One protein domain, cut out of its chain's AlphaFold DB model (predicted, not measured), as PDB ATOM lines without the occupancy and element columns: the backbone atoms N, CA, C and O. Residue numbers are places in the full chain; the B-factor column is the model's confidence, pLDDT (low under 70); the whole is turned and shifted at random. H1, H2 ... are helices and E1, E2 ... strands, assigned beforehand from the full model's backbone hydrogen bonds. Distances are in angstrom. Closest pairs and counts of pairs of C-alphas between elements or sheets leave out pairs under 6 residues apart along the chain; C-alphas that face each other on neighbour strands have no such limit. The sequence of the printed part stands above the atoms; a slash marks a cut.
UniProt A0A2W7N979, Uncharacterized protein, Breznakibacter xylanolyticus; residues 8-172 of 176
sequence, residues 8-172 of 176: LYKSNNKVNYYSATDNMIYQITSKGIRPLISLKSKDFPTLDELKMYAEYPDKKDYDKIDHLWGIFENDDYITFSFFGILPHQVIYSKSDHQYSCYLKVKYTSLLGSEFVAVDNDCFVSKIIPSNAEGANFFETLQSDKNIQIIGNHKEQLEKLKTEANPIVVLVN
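This is residues 8 to 172 of the 176 residues of an uncharacterized protein of Breznakibacter xylanolyticus (UniProt A0A2W7N979). Three small antiparallel sheets follow one another along the longest axis and come together through the edge strands E1, E5 and E9: the strongly twisted sheet E1 E2 E3 E4 is at one end, the sheet E5 E6 E7 E8 is in the middle, and the sheet E9 E10 E11 comes near E5 with its E9 and E10. Two short helices, H3 and H4, make the other end beyond the third sheet, while H1 and a long loop, residues 54 to 66, lie at the side of the middle sheet. The printed part has 165 residues with four named helices and eleven named strands, in the order E1 E2 E3 E4 H1 E5 E6 E7 E8 H2 E9 E10 H3 H4 E11, of mixed class. It is compact, with a radius of gyration of the C-alphas of 17.7 A, and spans 52 by 38 by 29 A.

The printed part begins with a meander, each strand the antiparallel neighbour of the one before: E1, residues 8 to 11, E2, 14 to 19, E3, 24 to 29, and E4, 32 to 38. N 9 and O 16 of the hairpin E1 and E2 are 2.9 A apart, within hydrogen-bond range, as are N 17 and O 26 of E2 and E3 at 2.8 A and N 27 and O 34 of E3 and E4 at 2.8 A. H1, residues 47 to 53, only grazes the next sheet, with its residues 49 to 53. That sheet is a second meander, E5, residues 67 to 73, E6, 77 to 83, E7, 88 to 93, and E8, 99 to 103. Within hydrogen-bond range are N 72 and O 79 at 3.0 A, N 80 and O 90 at 2.8 A, and N 91 and O 100 at 2.8 A. The closest C-alphas of E1 and E5 are those of Ser 11 and Glu 73, 5.7 A apart; E4 is apart from E5. H2, residues 104 to 107, only grazes this second sheet. E9, residues 117 to 119, and E10, 122 to 127, form a hairpin, with N 119 and O 122 at 2.9 A. The closest C-alphas of E5 and E9 are those of Phe 72 and Ala 117, 6.2 A apart. H3, residues 137 to 143, and H4, 153 to 158, are close but not clearly touching, with the C-alphas of Phe 138 and Leu 157 closest at 6.9 A, and about perpendicular at 77 degrees. E11, residues 167 to 171, is the antiparallel neighbour of E10, with N 125 and O 169 at 2.8 A. Every O i to N i+4 pair is within hydrogen-bond range in H1, H3 and H4; H2 is too short for one.

E1 begins at C-alpha 8, (140.942, 110.357, 99.695). From first to last C-alpha, E2 measures 16.3 A, E3 16.0 A and E4 17.9 A. E5 measures 18.3 A, E6 19.7 A, E7 16.4 A and E8 13.3 A. H1 is 10.0 A long and begins at C-alpha 47, (158.566, 115.950, 115.880). E10 measures 15.6 A, and H3 9.9 A. E11, 12.6 A long, ends at C-alpha 171, (133.753, 110.713, 121.155).

The two C-alphas farthest apart are those of Lys 31 and Ser 143, at 55.1 A. The printed part has no cut. The link from H1 to E5, 13 residues, is the long one. The mean pLDDT of the printed part is 73.1, and 70 residues are under 70: residues 41 to 43, 51 to 66, 84 to 85, 103 to 114 and 129 to 165.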
ATOM      1  N   LEU A   8     142.340 110.123 100.019       88.75
ATOM      2  CA  LEU A   8     140.942 110.357  99.695       88.75
ATOM      3  C   LEU A   8     140.085 109.981 100.895       88.75
ATOM      4  O   LEU A   8     140.226 108.893 101.450       88.75
ATOM      5  N   TYR A   9     139.156 110.855 101.253       89.88
ATOM      6  CA  TYR A   9     138.202 110.583 102.317       89.88
ATOM      7  C   TYR A   9     136.828 111.165 101.975       89.88
ATOM      8  O   TYR A   9     136.686 112.028 101.103       89.88
ATOM      9  N   LYS A  10     135.781 110.647 102.620       87.12
ATOM     10  CA  LYS A  10     134.396 111.075 102.397       87.12
ATOM     11  C   LYS A  10     133.866 111.765 103.649       87.12
ATOM     12  O   LYS A  10     133.989 111.217 104.737       87.12
ATOM     13  N   SER A  11     133.218 112.914 103.480       86.69
ATOM     14  CA  SER A  11     132.491 113.609 104.548       86.69
ATOM     15  C   SER A  11     131.189 114.182 104.007       86.69
ATOM     16  O   SER A  11     131.192 114.815 102.954       86.69
ATOM     17  N   ASN A  12     130.058 113.922 104.669       81.44
ATOM     18  CA  ASN A  12     128.738 114.451 104.293       81.44
ATOM     19  C   ASN A  12     128.425 114.352 102.789       81.44
ATOM     20  O   ASN A  12     128.027 115.313 102.132       81.44
ATOM     21  N   ASN A  13     128.644 113.154 102.230       83.56
ATOM     22  CA  ASN A  13     128.480 112.832 100.805       83.56
ATOM     23  C   ASN A  13     129.381 113.594  99.822       83.56
ATOM     24  O   ASN A  13     129.204 113.483  98.610       83.56
ATOM     25  N   LYS A  14     130.394 114.293 100.323       89.44
ATOM     26  CA  LYS A  14     131.449 114.938  99.545       89.44
ATOM     27  C   LYS A  14     132.686 114.050  99.552       89.44
ATOM     28  O   LYS A  14     132.976 113.400 100.553       89.44
ATOM     29  N   VAL A  15     133.395 114.025  98.430       92.75
ATOM     30  CA  VAL A  15     134.705 113.381  98.320       92.75
ATOM     31  C   VAL A  15     135.758 114.468  98.446       92.75
ATOM     32  O   VAL A  15     135.728 115.452  97.704       92.75
ATOM     33  N   ASN A  16     136.666 114.285  99.390       93.88
ATOM     34  CA  ASN A  16     137.763 115.189  99.676       93.88
ATOM     35  C   ASN A  16     139.094 114.460  99.461       93.88
ATOM     36  O   ASN A  16     139.167 113.232  99.509       93.88
ATOM     37  N   TYR A  17     140.135 115.237  99.207       90.12
ATOM     38  CA  TYR A  17     141.490 114.784  98.939       90.12
ATOM     39  C   TYR A  17     142.450 115.654  99.750       90.12
ATOM     40  O   TYR A  17     142.407 116.876  99.634       90.12
ATOM     41  N   TYR A  18     143.291 115.036 100.571       90.19
ATOM     42  CA  TYR A  18     144.397 115.708 101.243       90.19
ATOM     43  C   TYR A  18     145.683 115.507 100.442       90.19
ATOM     44  O   TYR A  18     146.083 114.367 100.192       90.19
ATOM     45  N   SER A  19     146.330 116.614 100.081       86.44
ATOM     46  CA  SER A  19     147.675 116.618  99.518       86.44
ATOM     47  C   SER A  19     148.688 116.959 100.600       86.44
ATOM     48  O   SER A  19     148.696 118.060 101.150       86.44
ATOM     49  N   ALA A  20     149.584 116.018 100.878       77.56
ATOM     50  CA  ALA A  20     150.702 116.250 101.783       77.56
ATOM     51  C   ALA A  20     151.801 117.131 101.157       77.56
ATOM     52  O   ALA A  20     152.622 117.692 101.878       77.56
ATOM     53  N   THR A  21     151.830 117.266  99.825       79.00
ATOM     54  CA  THR A  21     152.856 118.043  99.115       79.00
ATOM     55  C   THR A  21     152.730 119.538  99.386       79.00
ATOM     56  O   THR A  21     153.735 120.200  99.640       79.00
ATOM     57  N   ASP A  22     151.513 120.069  99.354       83.06
ATOM     58  CA  ASP A  22     151.225 121.480  99.624       83.06
ATOM     59  C   ASP A  22     150.408 121.697 100.906       83.06
ATOM     60  O   ASP A  22     150.095 122.837 101.250       83.06
ATOM     61  N   ASN A  23     150.138 120.619 101.652       80.12
ATOM     62  CA  ASN A  23     149.346 120.609 102.879       80.12
ATOM     63  C   ASN A  23     147.966 121.254 102.685       80.12
ATOM     64  O   ASN A  23     147.532 122.121 103.441       80.12
ATOM     65  N   MET A  24     147.252 120.816 101.654       88.00
ATOM     66  CA  MET A  24     145.922 121.317 101.319       88.00
ATOM     67  C   MET A  24     144.888 120.193 101.333       88.00
ATOM     68  O   MET A  24     145.139 119.076 100.881       88.00
ATOM     69  N   ILE A  25     143.678 120.511 101.787       91.31
ATOM     70  CA  ILE A  25     142.489 119.701 101.524       91.31
ATOM     71  C   ILE A  25     141.763 120.307 100.333       91.31
ATOM     72  O   ILE A  25     141.418 121.491 100.328       91.31
ATOM     73  N   TYR A  26     141.477 119.470  99.348       93.25
ATOM     74  CA  TYR A  26     140.657 119.777  98.194       93.25
ATOM     75  C   TYR A  26     139.345 119.012  98.257       93.25
ATOM     76  O   TYR A  26     139.279 117.886  98.742       93.25
ATOM     77  N   GLN A  27     138.306 119.595  97.672       94.62
ATOM     78  CA  GLN A  27     137.057 118.905  97.410       94.62
ATOM     79  C   GLN A  27     136.971 118.507  95.936       94.62
ATOM     80  O   GLN A  27     137.140 119.340  95.040       94.62
ATOM     81  N   ILE A  28     136.634 117.245  95.691       93.88
ATOM     82  CA  ILE A  28     136.382 116.702  94.359       93.88
ATOM     83  C   ILE A  28     134.888 116.829  94.050       93.88
ATOM     84  O   ILE A  28     134.023 116.401  94.816       93.88
ATOM     85  N   THR A  29     134.573 117.428  92.905       92.38
ATOM     86  CA  THR A  29     133.205 117.594  92.400       92.38
ATOM     87  C   THR A  29     133.122 117.145  90.943       92.38
ATOM     88  O   THR A  29     134.139 117.044  90.262       92.38
ATOM     89  N   SER A  30     131.910 116.964  90.411       92.50
ATOM     90  CA  SER A  30     131.725 116.668  88.980       92.50
ATOM     91  C   SER A  30     132.229 117.777  88.044       92.50
ATOM     92  O   SER A  30     132.424 117.528  86.860       92.50
ATOM     93  N   LYS A  31     132.446 118.996  88.560       95.06
ATOM     94  CA  LYS A  31     132.978 120.146  87.814       95.06
ATOM     95  C   LYS A  31     134.501 120.295  87.932       95.06
ATOM     96  O   LYS A  31     135.056 121.188  87.302       95.06
ATOM     97  N   GLY A  32     135.162 119.459  88.738       92.94
ATOM     98  CA  GLY A  32     136.606 119.495  88.972       92.94
ATOM     99  C   GLY A  32     136.991 119.499  90.453       92.94
ATOM    100  O   GLY A  32     136.151 119.299  91.338       92.94
ATOM    101  N   ILE A  33     138.282 119.729  90.701       94.12
ATOM    102  CA  ILE A  33     138.919 119.751  92.023       94.12
ATOM    103  C   ILE A  33     139.079 121.208  92.470       94.12
ATOM    104  O   ILE A  33     139.570 122.035  91.704       94.12
ATOM    105  N   ARG A  34     138.659 121.531  93.698       94.06
ATOM    106  CA  ARG A  34     138.758 122.888  94.264       94.06
ATOM    107  C   ARG A  34     139.432 122.878  95.638       94.06
ATOM    108  O   ARG A  34     139.127 121.977  96.416       94.06
ATOM    109  N   PRO A  35     140.305 123.847  95.961       92.88
ATOM    110  CA  PRO A  35     140.875 123.956  97.302       92.88
ATOM    111  C   PRO A  35     139.769 124.258  98.320       92.88
ATOM    112  O   PRO A  35     138.837 125.009  98.021       92.88
ATOM    113  N   LEU A  36     139.865 123.655  99.503       90.62
ATOM    114  CA  LEU A  36     138.895 123.795 100.590       90.62
ATOM    115  C   LEU A  36     139.560 124.353 101.852       90.62
ATOM    116  O   LEU A  36     139.116 125.377 102.362       90.62
ATOM    117  N   ILE A  37     140.623 123.705 102.334       88.94
ATOM    118  CA  ILE A  37     141.326 124.091 103.565       88.94
ATOM    119  C   ILE A  37     142.824 124.104 103.295       88.94
ATOM    120  O   ILE A  37     143.362 123.155 102.731       88.94
ATOM    121  N   SER A  38     143.483 125.182 103.713       87.56
ATOM    122  CA  SER A  38     144.940 125.273 103.733       87.56
ATOM    123  C   SER A  38     145.448 124.946 105.124       87.56
ATOM    124  O   SER A  38     145.108 125.645 106.078       87.56
ATOM    125  N   LEU A  39     146.245 123.887 105.221       79.88
ATOM    126  CA  LEU A  39     146.902 123.462 106.443       79.88
ATOM    127  C   LEU A  39     148.325 124.023 106.376       79.88
ATOM    128  O   LEU A  39     149.136 123.623 105.542       79.88
ATOM    129  N   LYS A  40     148.647 125.031 107.184       73.88
ATOM    130  CA  LYS A  40     150.008 125.581 107.171       73.88
ATOM    131  C   LYS A  40     150.944 124.560 107.808       73.88
ATOM    132  O   LYS A  40     150.563 123.846 108.723       73.88
ATOM    133  N   SER A  41     152.207 124.530 107.394       64.56
ATOM    134  CA  SER A  41     153.199 123.610 107.978       64.56
ATOM    135  C   SER A  41     153.366 123.760 109.497       64.56
ATOM    136  O   SER A  41     153.726 122.798 110.158       64.56
ATOM    137  N   LYS A  42     153.080 124.948 110.045       66.06
ATOM    138  CA  LYS A  42     153.075 125.234 111.489       66.06
ATOM    139  C   LYS A  42     151.829 124.740 112.238       66.06
ATOM    140  O   LYS A  42     151.770 124.876 113.452       66.06
ATOM    141  N   ASP A  43     150.804 124.304 111.513       69.50
ATOM    142  CA  ASP A  43     149.527 123.887 112.090       69.50
ATOM    143  C   ASP A  43     149.579 122.422 112.558       69.50
ATOM    144  O   ASP A  43     148.831 122.019 113.448       69.50
ATOM    145  N   PHE A  44     150.502 121.636 111.993       74.62
ATOM    146  CA  PHE A  44     150.867 120.325 112.511       74.62
ATOM    147  C   PHE A  44     152.055 120.455 113.467       74.62
ATOM    148  O   PHE A  44     153.006 121.177 113.156       74.62
ATOM    149  N   PRO A  45     152.038 119.747 114.608       71.50
ATOM    150  CA  PRO A  45     153.163 119.741 115.525       71.50
ATOM    151  C   PRO A  45     154.376 119.085 114.864       71.50
ATOM    152  O   PRO A  45     154.289 118.043 114.211       71.50
ATOM    153  N   THR A  46     155.531 119.699 115.058       73.12
ATOM    154  CA  THR A  46     156.826 119.131 114.700       73.12
ATOM    155  C   THR A  46     157.140 117.916 115.569       73.12
ATOM    156  O   THR A  46     156.632 117.756 116.680       73.12
ATOM    157  N   LEU A  47     158.062 117.075 115.096       71.88
ATOM    158  CA  LEU A  47     158.566 115.950 115.880       71.88
ATOM    159  C   LEU A  47     159.127 116.405 117.242       71.88
ATOM    160  O   LEU A  47     158.964 115.703 118.235       71.88
ATOM    161  N   ASP A  48     159.768 117.573 117.310       71.50
ATOM    162  CA  ASP A  48     160.322 118.093 118.562       71.50
ATOM    163  C   ASP A  48     159.236 118.585 119.530       71.50
ATOM    164  O   ASP A  48     159.334 118.325 120.728       71.50
ATOM    165  N   GLU A  49     158.157 119.189 119.027       74.12
ATOM    166  CA  GLU A  49     156.978 119.518 119.840       74.12
ATOM    167  C   GLU A  49     156.295 118.248 120.368       74.12
ATOM    168  O   GLU A  49     156.001 118.155 121.560       74.12
ATOM    169  N   LEU A  50     156.141 117.218 119.528       74.25
ATOM    170  CA  LEU A  50     155.625 115.912 119.952       74.25
ATOM    171  C   LEU A  50     156.517 115.259 121.020       74.25
ATOM    172  O   LEU A  50     156.013 114.715 122.003       74.25
ATOM    173  N   LYS A  51     157.845 115.358 120.887       68.88
ATOM    174  CA  LYS A  51     158.794 114.869 121.900       68.88
ATOM    175  C   LYS A  51     158.663 115.617 123.226       68.88
ATOM    176  O   LYS A  51     158.773 114.989 124.269       68.88
ATOM    177  N   MET A  52     158.424 116.931 123.211       68.38
ATOM    178  CA  MET A  52     158.218 117.704 124.446       68.38
ATOM    179  C   MET A  52     156.973 117.258 125.215       68.38
ATOM    180  O   MET A  52     156.947 117.315 126.442       68.38
ATOM    181  N   TYR A  53     155.944 116.807 124.502       61.56
ATOM    182  CA  TYR A  53     154.722 116.281 125.100       61.56
ATOM    183  C   TYR A  53     154.856 114.830 125.603       61.56
ATOM    184  O   TYR A  53     154.036 114.395 126.417       61.56
ATOM    185  N   ALA A  54     155.863 114.081 125.138       62.47
ATOM    186  CA  ALA A  54     156.102 112.685 125.493       62.47
ATOM    187  C   ALA A  54     157.150 112.554 126.619       62.47
ATOM    188  O   ALA A  54     158.343 112.764 126.422       62.47
ATOM    189  N   GLU A  55     156.726 112.145 127.814       59.34
ATOM    190  CA  GLU A  55     157.605 111.930 128.976       59.34
ATOM    191  C   GLU A  55     158.314 110.551 128.927       59.34
ATOM    192  O   GLU A  55     158.161 109.749 129.846       59.34
ATOM    193  N   TYR A  56     159.068 110.228 127.862       55.84
ATOM    194  CA  TYR A  56     159.688 108.894 127.690       55.84
ATOM    195  C   TYR A  56     161.233 108.891 127.574       55.84
ATOM    196  O   TYR A  56     161.802 109.720 126.860       55.84
ATOM    197  N   PRO A  57     161.937 107.943 128.239       48.38
ATOM    198  CA  PRO A  57     163.398 107.974 128.399       48.38
ATOM    199  C   PRO A  57     164.240 107.365 127.258       48.38
ATOM    200  O   PRO A  57     165.428 107.683 127.180       48.38
ATOM    201  N   ASP A  58     163.688 106.554 126.348       55.47
ATOM    202  CA  ASP A  58     164.504 105.815 125.366       55.47
ATOM    203  C   ASP A  58     164.420 106.378 123.943       55.47
ATOM    204  O   ASP A  58     163.394 106.303 123.277       55.47
ATOM    205  N   LYS A  59     165.541 106.959 123.482       54.44
ATOM    206  CA  LYS A  59     165.643 107.890 122.338       54.44
ATOM    207  C   LYS A  59     165.984 107.287 120.969       54.44
ATOM    208  O   LYS A  59     166.190 108.045 120.027       54.44
ATOM    209  N   LYS A  60     166.129 105.966 120.835       54.91
ATOM    210  CA  LYS A  60     166.881 105.396 119.695       54.91
ATOM    211  C   LYS A  60     166.083 105.110 118.422       54.91
ATOM    212  O   LYS A  60     166.712 104.911 117.391       54.91
ATOM    213  N   ASP A  61     164.753 105.140 118.461       56.16
ATOM    214  CA  ASP A  61     163.934 104.826 117.282       56.16
ATOM    215  C   ASP A  61     163.090 106.002 116.753       56.16
ATOM    216  O   ASP A  61     162.559 105.882 115.657       56.16
ATOM    217  N   TYR A  62     163.014 107.149 117.446       58.00
ATOM    218  CA  TYR A  62     162.088 108.263 117.133       58.00
ATOM    219  C   TYR A  62     162.255 108.939 115.764       58.00
ATOM    220  O   TYR A  62     161.399 109.728 115.377       58.00
ATOM    221  N   ASP A  63     163.329 108.652 115.032       52.12
ATOM    222  CA  ASP A  63     163.547 109.198 113.689       52.12
ATOM    223  C   ASP A  63     162.727 108.462 112.609       52.12
ATOM    224  O   ASP A  63     162.767 108.837 111.434       52.12
ATOM    225  N   LYS A  64     161.970 107.411 112.969       56.75
ATOM    226  CA  LYS A  64     161.003 106.795 112.048       56.75
ATOM    227  C   LYS A  64     159.753 107.674 111.974       56.75
ATOM    228  O   LYS A  64     159.148 107.998 112.989       56.75
ATOM    229  N   ILE A  65     159.406 108.060 110.749       58.25
ATOM    230  CA  ILE A  65     158.334 109.007 110.427       58.25
ATOM    231  C   ILE A  65     156.977 108.413 110.825       58.25
ATOM    232  O   ILE A  65     156.664 107.285 110.443       58.25
ATOM    233  N   ASP A  66     156.167 109.177 111.560       66.31
ATOM    234  CA  ASP A  66     154.763 108.832 111.777       66.31
ATOM    235  C   ASP A  66     153.991 108.973 110.456       66.31
ATOM    236  O   ASP A  66     154.104 109.966 109.734       66.31
ATOM    237  N   HIS A  67     153.190 107.967 110.130       72.50
ATOM    238  CA  HIS A  67     152.404 107.914 108.909       72.50
ATOM    239  C   HIS A  67     150.980 108.385 109.180       72.50
ATOM    240  O   HIS A  67     150.301 107.865 110.069       72.50
ATOM    241  N   LEU A  68     150.499 109.335 108.374       80.00
ATOM    242  CA  LEU A  68     149.078 109.663 108.342       80.00
ATOM    243  C   LEU A  68     148.311 108.432 107.854       80.00
ATOM    244  O   LEU A  68     148.501 107.976 106.727       80.00
ATOM    245  N   TRP A  69     147.467 107.884 108.719       78.75
ATOM    246  CA  TRP A  69     146.711 106.669 108.438       78.75
ATOM    247  C   TRP A  69     145.253 106.970 108.067       78.75
ATOM    248  O   TRP A  69     144.667 106.243 107.265       78.75
ATOM    249  N   GLY A  70     144.666 108.050 108.594       85.69
ATOM    250  CA  GLY A  70     143.270 108.376 108.320       85.69
ATOM    251  C   GLY A  70     142.917 109.839 108.549       85.69
ATOM    252  O   GLY A  70     143.504 110.506 109.402       85.69
ATOM    253  N   ILE A  71     141.936 110.310 107.777       89.81
ATOM    254  CA  ILE A  71     141.279 111.605 107.960       89.81
ATOM    255  C   ILE A  71     139.788 111.358 108.157       89.81
ATOM    256  O   ILE A  71     139.154 110.670 107.353       89.81
ATOM    257  N   PHE A  72     139.234 111.950 109.208       89.88
ATOM    258  CA  PHE A  72     137.830 111.815 109.580       89.88
ATOM    259  C   PHE A  72     137.238 113.202 109.792       89.88
ATOM    260  O   PHE A  72     137.865 114.061 110.402       89.88
ATOM    261  N   GLU A  73     136.039 113.449 109.276       91.25
ATOM    262  CA  GLU A  73     135.442 114.786 109.279       91.25
ATOM    263  C   GLU A  73     133.945 114.691 109.579       91.25
ATOM    264  O   GLU A  73     133.207 114.079 108.801       91.25
ATOM    265  N   ASN A  74     133.516 115.326 110.674       89.88
ATOM    266  CA  ASN A  74     132.111 115.639 110.965       89.88
ATOM    267  C   ASN A  74     131.824 117.103 110.575       89.88
ATOM    268  O   ASN A  74     132.646 117.719 109.894       89.88
ATOM    269  N   ASP A  75     130.682 117.680 110.951       88.12
ATOM    270  CA  ASP A  75     130.357 119.058 110.554       88.12
ATOM    271  C   ASP A  75     131.286 120.115 111.162       88.12
ATOM    272  O   ASP A  75     131.651 121.059 110.456       88.12
ATOM    273  N   ASP A  76     131.756 119.905 112.391       89.06
ATOM    274  CA  ASP A  76     132.495 120.904 113.171       89.06
ATOM    275  C   ASP A  76     134.024 120.739 113.113       89.06
ATOM    276  O   ASP A  76     134.767 121.723 113.177       89.06
ATOM    277  N   TYR A  77     134.513 119.510 112.947       90.25
ATOM    278  CA  TYR A  77     135.919 119.145 113.110       90.25
ATOM    279  C   TYR A  77     136.443 118.255 111.979       90.25
ATOM    280  O   TYR A  77     135.713 117.494 111.340       90.25
ATOM    281  N   ILE A  78     137.756 118.327 111.763       90.44
ATOM    282  CA  ILE A  78     138.536 117.377 110.962       90.44
ATOM    283  C   ILE A  78     139.601 116.785 111.866       90.44
ATOM    284  O   ILE A  78     140.290 117.514 112.572       90.44
ATOM    285  N   THR A  79     139.768 115.473 111.839       88.75
ATOM    286  CA  THR A  79     140.797 114.792 112.612       88.75
ATOM    287  C   THR A  79     141.767 114.072 111.686       88.75
ATOM    288  O   THR A  79     141.368 113.460 110.696       88.75
ATOM    289  N   PHE A  80     143.055 114.179 112.004       86.81
ATOM    290  CA  PHE A  80     144.168 113.534 111.310       86.81
ATOM    291  C   PHE A  80     144.814 112.540 112.265       86.81
ATOM    292  O   PHE A  80     145.337 112.928 113.315       86.81
ATOM    293  N   SER A  81     144.716 111.262 111.922       84.19
ATOM    294  CA  SER A  81     145.151 110.150 112.761       84.19
ATOM    295  C   SER A  81     146.495 109.634 112.262       84.19
ATOM    296  O   SER A  81     146.580 109.117 111.144       84.19
ATOM    297  N   PHE A  82     147.533 109.752 113.087       80.00
ATOM    298  CA  PHE A  82     148.886 109.318 112.755       80.00
ATOM    299  C   PHE A  82     149.250 108.036 113.508       80.00
ATOM    300  O   PHE A  82     149.028 107.924 114.715       80.00
ATOM    301  N   PHE A  83     149.843 107.083 112.790       73.19
ATOM    302  CA  PHE A  83     150.395 105.851 113.344       73.19
ATOM    303  C   PHE A  83     151.915 105.843 113.196       73.19
ATOM    304  O   PHE A  83     152.450 106.233 112.162       73.19
ATOM    305  N   GLY A  84     152.622 105.355 114.208       67.75
ATOM    306  CA  GLY A  84     154.076 105.310 114.201       67.75
ATOM    307  C   GLY A  84     154.617 105.158 115.612       67.75
ATOM    308  O   GLY A  84     154.011 104.480 116.441       67.75
ATOM    309  N   ILE A  85     155.765 105.771 115.876       65.25
ATOM    310  CA  ILE A  85     156.413 105.699 117.191       65.25
ATOM    311  C   ILE A  85     155.784 106.695 118.157       65.25
ATOM    312  O   ILE A  85     155.666 106.394 119.345       65.25
ATOM    313  N   LEU A  86     155.337 107.847 117.654       70.00
ATOM    314  CA  LEU A  86     154.592 108.834 118.425       70.00
ATOM    315  C   LEU A  86     153.166 108.927 117.877       70.00
ATOM    316  O   LEU A  86     152.778 109.960 117.332       70.00
ATOM    317  N   PRO A  87     152.350 107.863 118.016       73.56
ATOM    318  CA  PRO A  87     150.981 107.899 117.530       73.56
ATOM    319  C   PRO A  87     150.236 109.058 118.199       73.56
ATOM    320  O   PRO A  87     150.243 109.209 119.427       73.56
ATOM    321  N   HIS A  88     149.611 109.895 117.381       77.00
ATOM    322  CA  HIS A  88     148.962 111.116 117.829       77.00
ATOM    323  C   HIS A  88     147.768 111.462 116.940       77.00
ATOM    324  O   HIS A  88     147.636 110.997 115.806       77.00
ATOM    325  N   GLN A  89     146.884 112.285 117.491       81.19
ATOM    326  CA  GLN A  89     145.710 112.808 116.815       81.19
ATOM    327  C   GLN A  89     145.848 114.322 116.708       81.19
ATOM    328  O   GLN A  89     146.034 114.994 117.723       81.19
ATOM    329  N   VAL A  90     145.717 114.862 115.501       84.06
ATOM    330  CA  VAL A  90     145.508 116.300 115.308       84.06
ATOM    331  C   VAL A  90     144.030 116.533 115.043       84.06
ATOM    332  O   VAL A  90     143.429 115.841 114.225       84.06
ATOM    333  N   ILE A  91     143.440 117.482 115.755       86.69
ATOM    334  CA  ILE A  91     142.036 117.867 115.654       86.69
ATOM    335  C   ILE A  91     142.004 119.316 115.199       86.69
ATOM    336  O   ILE A  91     142.505 120.194 115.894       86.69
ATOM    337  N   TYR A  92     141.421 119.548 114.036       88.75
ATOM    338  CA  TYR A  92     141.176 120.860 113.472       88.75
ATOM    339  C   TYR A  92     139.719 121.251 113.680       88.75
ATOM    340  O   TYR A  92     138.815 120.529 113.259       88.75
ATOM    341  N   SER A  93     139.495 122.403 114.295       88.81
ATOM    342  CA  SER A  93     138.180 123.015 114.428       88.81
ATOM    343  C   SER A  93     137.912 123.936 113.241       88.81
ATOM    344  O   SER A  93     138.701 124.828 112.924       88.81
ATOM    345  N   LYS A  94     136.793 123.718 112.548       87.44
ATOM    346  CA  LYS A  94     136.449 124.483 111.339       87.44
ATOM    347  C   LYS A  94     135.916 125.877 111.647       87.44
ATOM    348  O   LYS A  94     135.965 126.734 110.770       87.44
ATOM    349  N   SER A  95     135.374 126.087 112.846       88.38
ATOM    350  CA  SER A  95     134.725 127.342 113.239       88.38
ATOM    351  C   SER A  95     135.736 128.429 113.605       88.38
ATOM    352  O   SER A  95     135.580 129.579 113.197       88.38
ATOM    353  N   ASP A  96     136.783 128.066 114.341       86.12
ATOM    354  CA  ASP A  96     137.830 128.973 114.828       86.12
ATOM    355  C   ASP A  96     139.188 128.761 114.138       86.12
ATOM    356  O   ASP A  96     140.134 129.512 114.388       86.12
ATOM    357  N   HIS A  97     139.276 127.774 113.241       84.38
ATOM    358  CA  HIS A  97     140.476 127.407 112.495       84.38
ATOM    359  C   HIS A  97     141.675 127.052 113.390       84.38
ATOM    360  O   HIS A  97     142.824 127.294 113.009       84.38
ATOM    361  N   GLN A  98     141.418 126.485 114.574       84.75
ATOM    362  CA  GLN A  98     142.457 126.063 115.511       84.75
ATOM    363  C   GLN A  98     142.760 124.569 115.431       84.75
ATOM    364  O   GLN A  98     141.905 123.754 115.086       84.75
ATOM    365  N   TYR A  99     143.993 124.219 115.800       83.69
ATOM    366  CA  TYR A  99     144.470 122.845 115.874       83.69
ATOM    367  C   TYR A  99     144.785 122.482 117.319       83.69
ATOM    368  O   TYR A  99     145.409 123.251 118.047       83.69
ATOM    369  N   SER A 100     144.381 121.284 117.718       80.44
ATOM    370  CA  SER A 100     144.775 120.655 118.975       80.44
ATOM    371  C   SER A 100     145.465 119.331 118.673       80.44
ATOM    372  O   SER A 100     144.990 118.568 117.832       80.44
ATOM    373  N   CYS A 101     146.580 119.048 119.346       79.00
ATOM    374  CA  CYS A 101     147.286 117.776 119.220       79.00
ATOM    375  C   CYS A 101     147.173 116.965 120.511       79.00
ATOM    376  O   CYS A 101     147.417 117.478 121.602       79.00
ATOM    377  N   TYR A 102     146.853 115.680 120.368       73.56
ATOM    378  CA  TYR A 102     146.758 114.725 121.462       73.56
ATOM    379  C   TYR A 102     147.699 113.551 121.209       73.56
ATOM    380  O   TYR A 102     147.528 112.795 120.252       73.56
ATOM    381  N   LEU A 103     148.683 113.375 122.091       66.50
ATOM    382  CA  LEU A 103     149.593 112.231 122.056       66.50
ATOM    383  C   LEU A 103     148.954 111.002 122.684       66.50
ATOM    384  O   LEU A 103     148.625 110.980 123.871       66.50
ATOM    385  N   LYS A 104     148.830 109.941 121.893       62.09
ATOM    386  CA  LYS A 104     148.097 108.739 122.285       62.09
ATOM    387  C   LYS A 104     148.704 108.077 123.520       62.09
ATOM    388  O   LYS A 104     147.961 107.623 124.374       62.09
ATOM    389  N   VAL A 105     150.029 108.113 123.670       55.38
ATOM    390  CA  VAL A 105     150.738 107.509 124.813       55.38
ATOM    391  C   VAL A 105     150.322 108.119 126.166       55.38
ATOM    392  O   VAL A 105     150.370 107.437 127.182       55.38
ATOM    393  N   LYS A 106     149.854 109.376 126.186       50.12
ATOM    394  CA  LYS A 106     149.402 110.081 127.400       50.12
ATOM    395  C   LYS A 106     147.885 110.004 127.627       50.12
ATOM    396  O   LYS A 106     147.428 110.164 128.755       50.12
ATOM    397  N   TYR A 107     147.108 109.773 126.566       48.19
ATOM    398  CA  TYR A 107     145.640 109.881 126.564       48.19
ATOM    399  C   TYR A 107     144.912 108.582 126.177       48.19
ATOM    400  O   TYR A 107     143.697 108.596 125.970       48.19
ATOM    401  N   THR A 108     145.615 107.445 126.120       49.41
ATOM    402  CA  THR A 108     145.066 106.091 125.889       49.41
ATOM    403  C   THR A 108     143.894 105.737 126.813       49.41
ATOM    404  O   THR A 108     143.101 104.859 126.480       49.41
ATOM    405  N   SER A 109     143.746 106.435 127.942       46.28
ATOM    406  CA  SER A 109     142.636 106.291 128.887       46.28
ATOM    407  C   SER A 109     141.316 106.944 128.456       46.28
ATOM    408  O   SER A 109     140.268 106.534 128.947       46.28
ATOM    409  N   LEU A 110     141.341 107.942 127.564       46.97
ATOM    410  CA  LEU A 110     140.172 108.775 127.249       46.97
ATOM    411  C   LEU A 110     139.586 108.543 125.852       46.97
ATOM    412  O   LEU A 110     138.395 108.765 125.664       46.97
ATOM    413  N   LEU A 111     140.384 108.101 124.874       47.91
ATOM    414  CA  LEU A 111     139.974 108.134 123.461       47.91
ATOM    415  C   LEU A 111     139.870 106.771 122.775       47.91
ATOM    416  O   LEU A 111     139.587 106.729 121.582       47.91
ATOM    417  N   GLY A 112     140.066 105.655 123.482       51.06
ATOM    418  CA  GLY A 112     140.252 104.368 122.808       51.06
ATOM    419  C   GLY A 112     141.453 104.418 121.853       51.06
ATOM    420  O   GLY A 112     142.335 105.261 121.987       51.06
ATOM    421  N   SER A 113     141.545 103.498 120.900       57.50
ATOM    422  CA  SER A 113     142.559 103.529 119.841       57.50
ATOM    423  C   SER A 113     142.398 104.751 118.914       57.50
ATOM    424  O   SER A 113     141.668 105.684 119.220       57.50
ATOM    425  N   GLU A 114     143.090 104.789 117.770       69.44
ATOM    426  CA  GLU A 114     142.848 105.837 116.760       69.44
ATOM    427  C   GLU A 114     141.353 105.958 116.414       69.44
ATOM    428  O   GLU A 114     140.629 104.954 116.459       69.44
ATOM    429  N   PHE A 115     140.899 107.158 116.031       78.12
ATOM    430  CA  PHE A 115     139.579 107.308 115.416       78.12
ATOM    431  C   PHE A 115     139.529 106.515 114.121       78.12
ATOM    432  O   PHE A 115     140.391 106.690 113.282       78.12
ATOM    433  N   VAL A 116     138.536 105.654 113.946       80.31
ATOM    434  CA  VAL A 116     138.378 104.762 112.787       80.31
ATOM    435  C   VAL A 116     137.229 105.145 111.873       80.31
ATOM    436  O   VAL A 116     137.151 104.626 110.761       80.31
ATOM    437  N   ALA A 117     136.334 106.016 112.330       84.94
ATOM    438  CA  ALA A 117     135.208 106.498 111.548       84.94
ATOM    439  C   ALA A 117     134.597 107.760 112.173       84.94
ATOM    440  O   ALA A 117     134.986 108.197 113.258       84.94
ATOM    441  N   VAL A 118     133.595 108.298 111.484       87.75
ATOM    442  CA  VAL A 118     132.626 109.259 112.015       87.75
ATOM    443  C   VAL A 118     131.245 108.626 111.895       87.75
ATOM    444  O   VAL A 118     130.922 108.076 110.839       87.75
ATOM    445  N   ASP A 119     130.452 108.699 112.958       86.44
ATOM    446  CA  ASP A 119     129.033 108.342 112.965       86.44
ATOM    447  C   ASP A 119     128.223 109.535 113.488       86.44
ATOM    448  O   ASP A 119     128.320 109.903 114.660       86.44
ATOM    449  N   ASN A 120     127.446 110.161 112.599       80.94
ATOM    450  CA  ASN A 120     126.818 111.469 112.819       80.94
ATOM    451  C   ASN A 120     127.845 112.516 113.299       80.94
ATOM    452  O   ASN A 120     128.815 112.787 112.593       80.94
ATOM    453  N   ASP A 121     127.655 113.068 114.496       83.12
ATOM    454  CA  ASP A 121     128.536 114.088 115.075       83.12
ATOM    455  C   ASP A 121     129.677 113.479 115.906       83.12
ATOM    456  O   ASP A 121     130.591 114.189 116.328       83.12
ATOM    457  N   CYS A 122     129.662 112.160 116.117       85.25
ATOM    458  CA  CYS A 122     130.627 111.462 116.954       85.25
ATOM    459  C   CYS A 122     131.781 110.895 116.128       85.25
ATOM    460  O   CYS A 122     131.586 110.176 115.144       85.25
ATOM    461  N   PHE A 123     133.003 111.104 116.605       86.81
ATOM    462  CA  PHE A 123     134.139 110.321 116.144       86.81
ATOM    463  C   PHE A 123     134.104 108.943 116.796       86.81
ATOM    464  O   PHE A 123     133.857 108.800 117.993       86.81
ATOM    465  N   VAL A 124     134.351 107.913 115.997       84.50
ATOM    466  CA  VAL A 124     134.314 106.524 116.437       84.50
ATOM    467  C   VAL A 124     135.734 106.065 116.689       84.50
ATOM    468  O   VAL A 124     136.565 106.101 115.789       84.50
ATOM    469  N   SER A 125     136.002 105.578 117.889       80.62
ATOM    470  CA  SER A 125     137.211 104.844 118.239       80.62
ATOM    471  C   SER A 125     136.850 103.445 118.740       80.62
ATOM    472  O   SER A 125     135.675 103.091 118.878       80.62
ATOM    473  N   LYS A 126     137.856 102.610 118.992       74.94
ATOM    474  CA  LYS A 126     137.684 101.283 119.574       74.94
ATOM    475  C   LYS A 126     138.680 101.021 120.694       74.94
ATOM    476  O   LYS A 126     139.850 101.360 120.598       74.94
ATOM    477  N   ILE A 127     138.246 100.343 121.741       72.75
ATOM    478  CA  ILE A 127     139.131  99.727 122.726       72.75
ATOM    479  C   ILE A 127     139.173  98.239 122.416       72.75
ATOM    480  O   ILE A 127     138.130  97.604 122.264       72.75
ATOM    481  N   ILE A 128     140.375  97.682 122.312       70.31
ATOM    482  CA  ILE A 128     140.562  96.240 122.172       70.31
ATOM    483  C   ILE A 128     140.715  95.674 123.595       70.31
ATOM    484  O   ILE A 128     141.697  96.017 124.250       70.31
ATOM    485  N   PRO A 129     139.767  94.855 124.094       61.44
ATOM    486  CA  PRO A 129     139.744  94.401 125.488       61.44
ATOM    487  C   PRO A 129     140.917  93.502 125.880       61.44
ATOM    488  O   PRO A 129     141.213  93.378 127.061       61.44
ATOM    489  N   SER A 130     141.578  92.865 124.919       60.03
ATOM    490  CA  SER A 130     142.739  92.013 125.156       60.03
ATOM    491  C   SER A 130     143.665  92.012 123.947       60.03
ATOM    492  O   SER A 130     143.208  92.012 122.802       60.03
ATOM    493  N   ASN A 131     144.977  92.004 124.172       58.28
ATOM    494  CA  ASN A 131     145.929  91.838 123.073       58.28
ATOM    495  C   ASN A 131     146.031  90.357 122.644       58.28
ATOM    496  O   ASN A 131     145.506  89.461 123.306       58.28
ATOM    497  N   ALA A 132     146.716  90.090 121.527       53.28
ATOM    498  CA  ALA A 132     146.908  88.732 120.997       53.28
ATOM    499  C   ALA A 132     147.691  87.793 121.944       53.28
ATOM    500  O   ALA A 132     147.687  86.582 121.746       53.28
ATOM    501  N   GLU A 133     148.341  88.348 122.968       55.38
ATOM    502  CA  GLU A 133     149.120  87.632 123.983       55.38
ATOM    503  C   GLU A 133     148.302  87.341 125.258       55.38
ATOM    504  O   GLU A 133     148.815  86.735 126.197       55.38
ATOM    505  N   GLY A 134     147.022  87.733 125.295       53.06
ATOM    506  CA  GLY A 134     146.085  87.407 126.373       53.06
ATOM    507  C   GLY A 134     146.060  88.386 127.551       53.06
ATOM    508  O   GLY A 134     145.285  88.163 128.479       53.06
ATOM    509  N   ALA A 135     146.840  89.473 127.522       57.84
ATOM    510  CA  ALA A 135     146.763  90.519 128.544       57.84
ATOM    511  C   ALA A 135     145.465  91.326 128.384       57.84
ATOM    512  O   ALA A 135     145.163  91.812 127.289       57.84
ATOM    513  N   ASN A 136     144.699  91.476 129.470       61.91
ATOM    514  CA  ASN A 136     143.450  92.236 129.466       61.91
ATOM    515  C   ASN A 136     143.759  93.744 129.546       61.91
ATOM    516  O   ASN A 136     144.539  94.195 130.386       61.91
ATOM    517  N   PHE A 137     143.125  94.546 128.692       63.66
ATOM    518  CA  PHE A 137     143.207  96.010 128.672       63.66
ATOM    519  C   PHE A 137     142.979  96.620 130.058       63.66
ATOM    520  O   PHE A 137     143.641  97.585 130.431       63.66
ATOM    521  N   PHE A 138     142.098  96.019 130.860       60.34
ATOM    522  CA  PHE A 138     141.851  96.447 132.230       60.34
ATOM    523  C   PHE A 138     143.079  96.305 133.143       60.34
ATOM    524  O   PHE A 138     143.351  97.194 133.946       60.34
ATOM    525  N   GLU A 139     143.861  95.235 132.994       60.62
ATOM    526  CA  GLU A 139     145.109  95.036 133.744       60.62
ATOM    527  C   GLU A 139     146.168  96.059 133.316       60.62
ATOM    528  O   GLU A 139     146.886  96.600 134.156       60.62
ATOM    529  N   THR A 140     146.203  96.403 132.022       60.53
ATOM    530  CA  THR A 140     147.075  97.469 131.501       60.53
ATOM    531  C   THR A 140     146.693  98.831 132.091       60.53
ATOM    532  O   THR A 140     147.565  99.534 132.600       60.53
ATOM    533  N   LEU A 141     145.396  99.169 132.123       60.44
ATOM    534  CA  LEU A 141     144.893 100.401 132.749       60.44
ATOM    535  C   LEU A 141     145.221 100.479 134.246       60.44
ATOM    536  O   LEU A 141     145.549 101.551 134.737       60.44
ATOM    537  N   GLN A 142     145.130  99.366 134.978       59.44
ATOM    538  CA  GLN A 142     145.440  99.331 136.412       59.44
ATOM    539  C   GLN A 142     146.939  99.421 136.716       59.44
ATOM    540  O   GLN A 142     147.322  99.917 137.777       59.44
ATOM    541  N   SER A 143     147.784  98.919 135.814       56.03
ATOM    542  CA  SER A 143     149.239  98.953 135.979       56.03
ATOM    543  C   SER A 143     149.835 100.355 135.795       56.03
ATOM    544  O   SER A 143     150.907 100.638 136.333       56.03
ATOM    545  N   ASP A 144     149.122 101.247 135.100       56.41
ATOM    546  CA  ASP A 144     149.543 102.623 134.866       56.41
ATOM    547  C   ASP A 144     148.901 103.581 135.881       56.41
ATOM    548  O   ASP A 144     147.705 103.871 135.855       56.41
ATOM    549  N   LYS A 145     149.723 104.108 136.796       53.53
ATOM    550  CA  LYS A 145     149.274 104.987 137.890       53.53
ATOM    551  C   LYS A 145     148.679 106.317 137.412       53.53
ATOM    552  O   LYS A 145     148.081 107.020 138.224       53.53
ATOM    553  N   ASN A 146     148.845 106.665 136.137       50.47
ATOM    554  CA  ASN A 146     148.390 107.934 135.576       50.47
ATOM    555  C   ASN A 146     147.036 107.834 134.861       50.47
ATOM    556  O   ASN A 146     146.509 108.848 134.400       50.47
ATOM    557  N   ILE A 147     146.447 106.638 134.773       53.16
ATOM    558  CA  ILE A 147     145.181 106.429 134.078       53.16
ATOM    559  C   ILE A 147     144.016 106.415 135.073       53.16
ATOM    560  O   ILE A 147     143.817 105.468 135.832       53.16
ATOM    561  N   GLN A 148     143.186 107.460 135.027       53.75
ATOM    562  CA  GLN A 148     141.920 107.505 135.755       53.75
ATOM    563  C   GLN A 148     140.756 107.143 134.824       53.75
ATOM    564  O   GLN A 148     140.475 107.856 133.863       53.75
ATOM    565  N   ILE A 149     140.045 106.055 135.131       57.41
ATOM    566  CA  ILE A 149     138.768 105.734 134.479       57.41
ATOM    567  C   ILE A 149     137.689 106.618 135.116       57.41
ATOM    568  O   ILE A 149     137.418 106.499 136.312       57.41
ATOM    569  N   ILE A 150     137.088 107.513 134.333       52.12
ATOM    570  CA  ILE A 150     136.037 108.435 134.787       52.12
ATOM    571  C   ILE A 150     134.659 107.825 134.473       52.12
ATOM    572  O   ILE A 150     134.453 107.263 133.401       52.12
ATOM    573  N   GLY A 151     133.701 107.931 135.401       57.06
ATOM    574  CA  GLY A 151     132.323 107.450 135.217       57.06
ATOM    575  C   GLY A 151     132.138 105.930 135.374       57.06
ATOM    576  O   GLY A 151     132.983 105.234 135.934       57.06
ATOM    577  N   ASN A 152     131.017 105.396 134.869       57.22
ATOM    578  CA  ASN A 152     130.637 103.977 135.028       57.22
ATOM    579  C   ASN A 152     131.364 103.016 134.062       57.22
ATOM    580  O   ASN A 152     131.054 101.824 134.018       57.22
ATOM    581  N   HIS A 153     132.335 103.503 133.282       62.81
ATOM    582  CA  HIS A 153     133.059 102.687 132.302       62.81
ATOM    583  C   HIS A 153     133.872 101.565 132.953       62.81
ATOM    584  O   HIS A 153     134.042 100.512 132.347       62.81
ATOM    585  N   LYS A 154     134.298 101.733 134.212       62.06
ATOM    586  CA  LYS A 154     135.011 100.700 134.974       62.06
ATOM    587  C   LYS A 154     134.183  99.416 135.120       62.06
ATOM    588  O   LYS A 154     134.653  98.345 134.758       62.06
ATOM    589  N   GLU A 155     132.930  99.532 135.560       62.56
ATOM    590  CA  GLU A 155     132.033  98.378 135.728       62.56
ATOM    591  C   GLU A 155     131.644  97.724 134.395       62.56
ATOM    592  O   GLU A 155     131.329  96.535 134.350       62.56
ATOM    593  N   GLN A 156     131.616  98.498 133.304       63.38
ATOM    594  CA  GLN A 156     131.375  97.970 131.960       63.38
ATOM    595  C   GLN A 156     132.593  97.195 131.448       63.38
ATOM    596  O   GLN A 156     132.422  96.107 130.906       63.38
ATOM    597  N   LEU A 157     133.801  97.722 131.673       65.25
ATOM    598  CA  LEU A 157     135.065  97.091 131.293       65.25
ATOM    599  C   LEU A 157     135.314  95.787 132.065       65.25
ATOM    600  O   LEU A 157     135.692  94.792 131.459       65.25
ATOM    601  N   GLU A 158     135.022  95.754 133.369       64.75
ATOM    602  CA  GLU A 158     135.169  94.558 134.221       64.75
ATOM    603  C   GLU A 158     134.249  93.391 133.809       64.75
ATOM    604  O   GLU A 158     134.549  92.232 134.087       64.75
ATOM    605  N   LYS A 159     133.124  93.672 133.135       65.12
ATOM    606  CA  LYS A 159     132.163  92.652 132.671       65.12
ATOM    607  C   LYS A 159     132.534  92.035 131.320       65.12
ATOM    608  O   LYS A 159     131.893  91.066 130.903       65.12
ATOM    609  N   LEU A 160     133.523  92.587 130.617       62.84
ATOM    610  CA  LEU A 160     133.941  92.085 129.314       62.84
ATOM    611  C   LEU A 160     134.851  90.871 129.486       62.84
ATOM    612  O   LEU A 160     135.854  90.906 130.194       62.84
ATOM    613  N   LYS A 161     134.482  89.770 128.831       59.53
ATOM    614  CA  LYS A 161     135.297  88.552 128.783       59.53
ATOM    615  C   LYS A 161     136.544  88.785 127.920       59.53
ATOM    616  O   LYS A 161     136.522  89.614 127.017       59.53
ATOM    617  N   THR A 162     137.582  87.980 128.133       55.94
ATOM    618  CA  THR A 162     138.875  88.015 127.418       55.94
ATOM    619  C   THR A 162     138.784  87.794 125.901       55.94
ATOM    620  O   THR A 162     139.756  88.015 125.203       55.94
ATOM    621  N   GLU A 163     137.633  87.371 125.375       56.84
ATOM    622  CA  GLU A 163     137.374  87.199 123.933       56.84
ATOM    623  C   GLU A 163     136.296  88.170 123.416       56.84
ATOM    624  O   GLU A 163     135.653  87.935 122.393       56.84
ATOM    625  N   ALA A 164     136.016  89.245 124.156       63.47
ATOM    626  CA  ALA A 164     134.990  90.199 123.770       63.47
ATOM    627  C   ALA A 164     135.374  90.962 122.491       63.47
ATOM    628  O   ALA A 164     136.532  91.313 122.261       63.47
ATOM    629  N   ASN A 165     134.355  91.267 121.683       68.31
ATOM    630  CA  ASN A 165     134.486  92.179 120.549       68.31
ATOM    631  C   ASN A 165     135.090  93.525 120.995       68.31
ATOM    632  O   ASN A 165     134.892  93.927 122.147       68.31
ATOM    633  N   PRO A 166     135.760  94.262 120.086       73.62
ATOM    634  CA  PRO A 166     136.197  95.621 120.365       73.62
ATOM    635  C   PRO A 166     135.054  96.475 120.919       73.62
ATOM    636  O   PRO A 166     133.939  96.459 120.393       73.62
ATOM    637  N   ILE A 167     135.338  97.233 121.972       74.50
ATOM    638  CA  ILE A 167     134.389  98.186 122.543       74.50
ATOM    639  C   ILE A 167     134.425  99.416 121.663       74.50
ATOM    640  O   ILE A 167     135.476 100.039 121.521       74.50
ATOM    641  N   VAL A 168     133.292  99.782 121.090       77.19
ATOM    642  CA  VAL A 168     133.181 101.025 120.332       77.19
ATOM    643  C   VAL A 168     133.082 102.193 121.310       77.19
ATOM    644  O   VAL A 168     132.254 102.176 122.219       77.19
ATOM    645  N   VAL A 169     133.928 103.201 121.119       77.44
ATOM    646  CA  VAL A 169     133.920 104.452 121.881       77.44
ATOM    647  C   VAL A 169     133.449 105.559 120.949       77.44
ATOM    648  O   VAL A 169     134.059 105.790 119.908       77.44
ATOM    649  N   LEU A 170     132.365 106.235 121.319       81.12
ATOM    650  CA  LEU A 170     131.882 107.421 120.618       81.12
ATOM    651  C   LEU A 170     132.404 108.658 121.341       81.12
ATOM    652  O   LEU A 170     132.157 108.830 122.535       81.12
ATOM    653  N   VAL A 171     133.135 109.501 120.623       78.56
ATOM    654  CA  VAL A 171     133.753 110.713 121.155       78.56
ATOM    655  C   VAL A 171     133.101 111.925 120.514       78.56
ATOM    656  O   VAL A 171     133.195 112.129 119.303       78.56
ATOM    657  N   ASN A 172     132.483 112.752 121.351       79.69
ATOM    658  CA  ASN A 172     132.094 114.103 120.979       79.69
ATOM    659  C   ASN A 172     133.218 115.057 121.353       79.69
ATOM    660  O   ASN A 172     133.640 115.114 122.508       79.69
TER     661      ASN A 172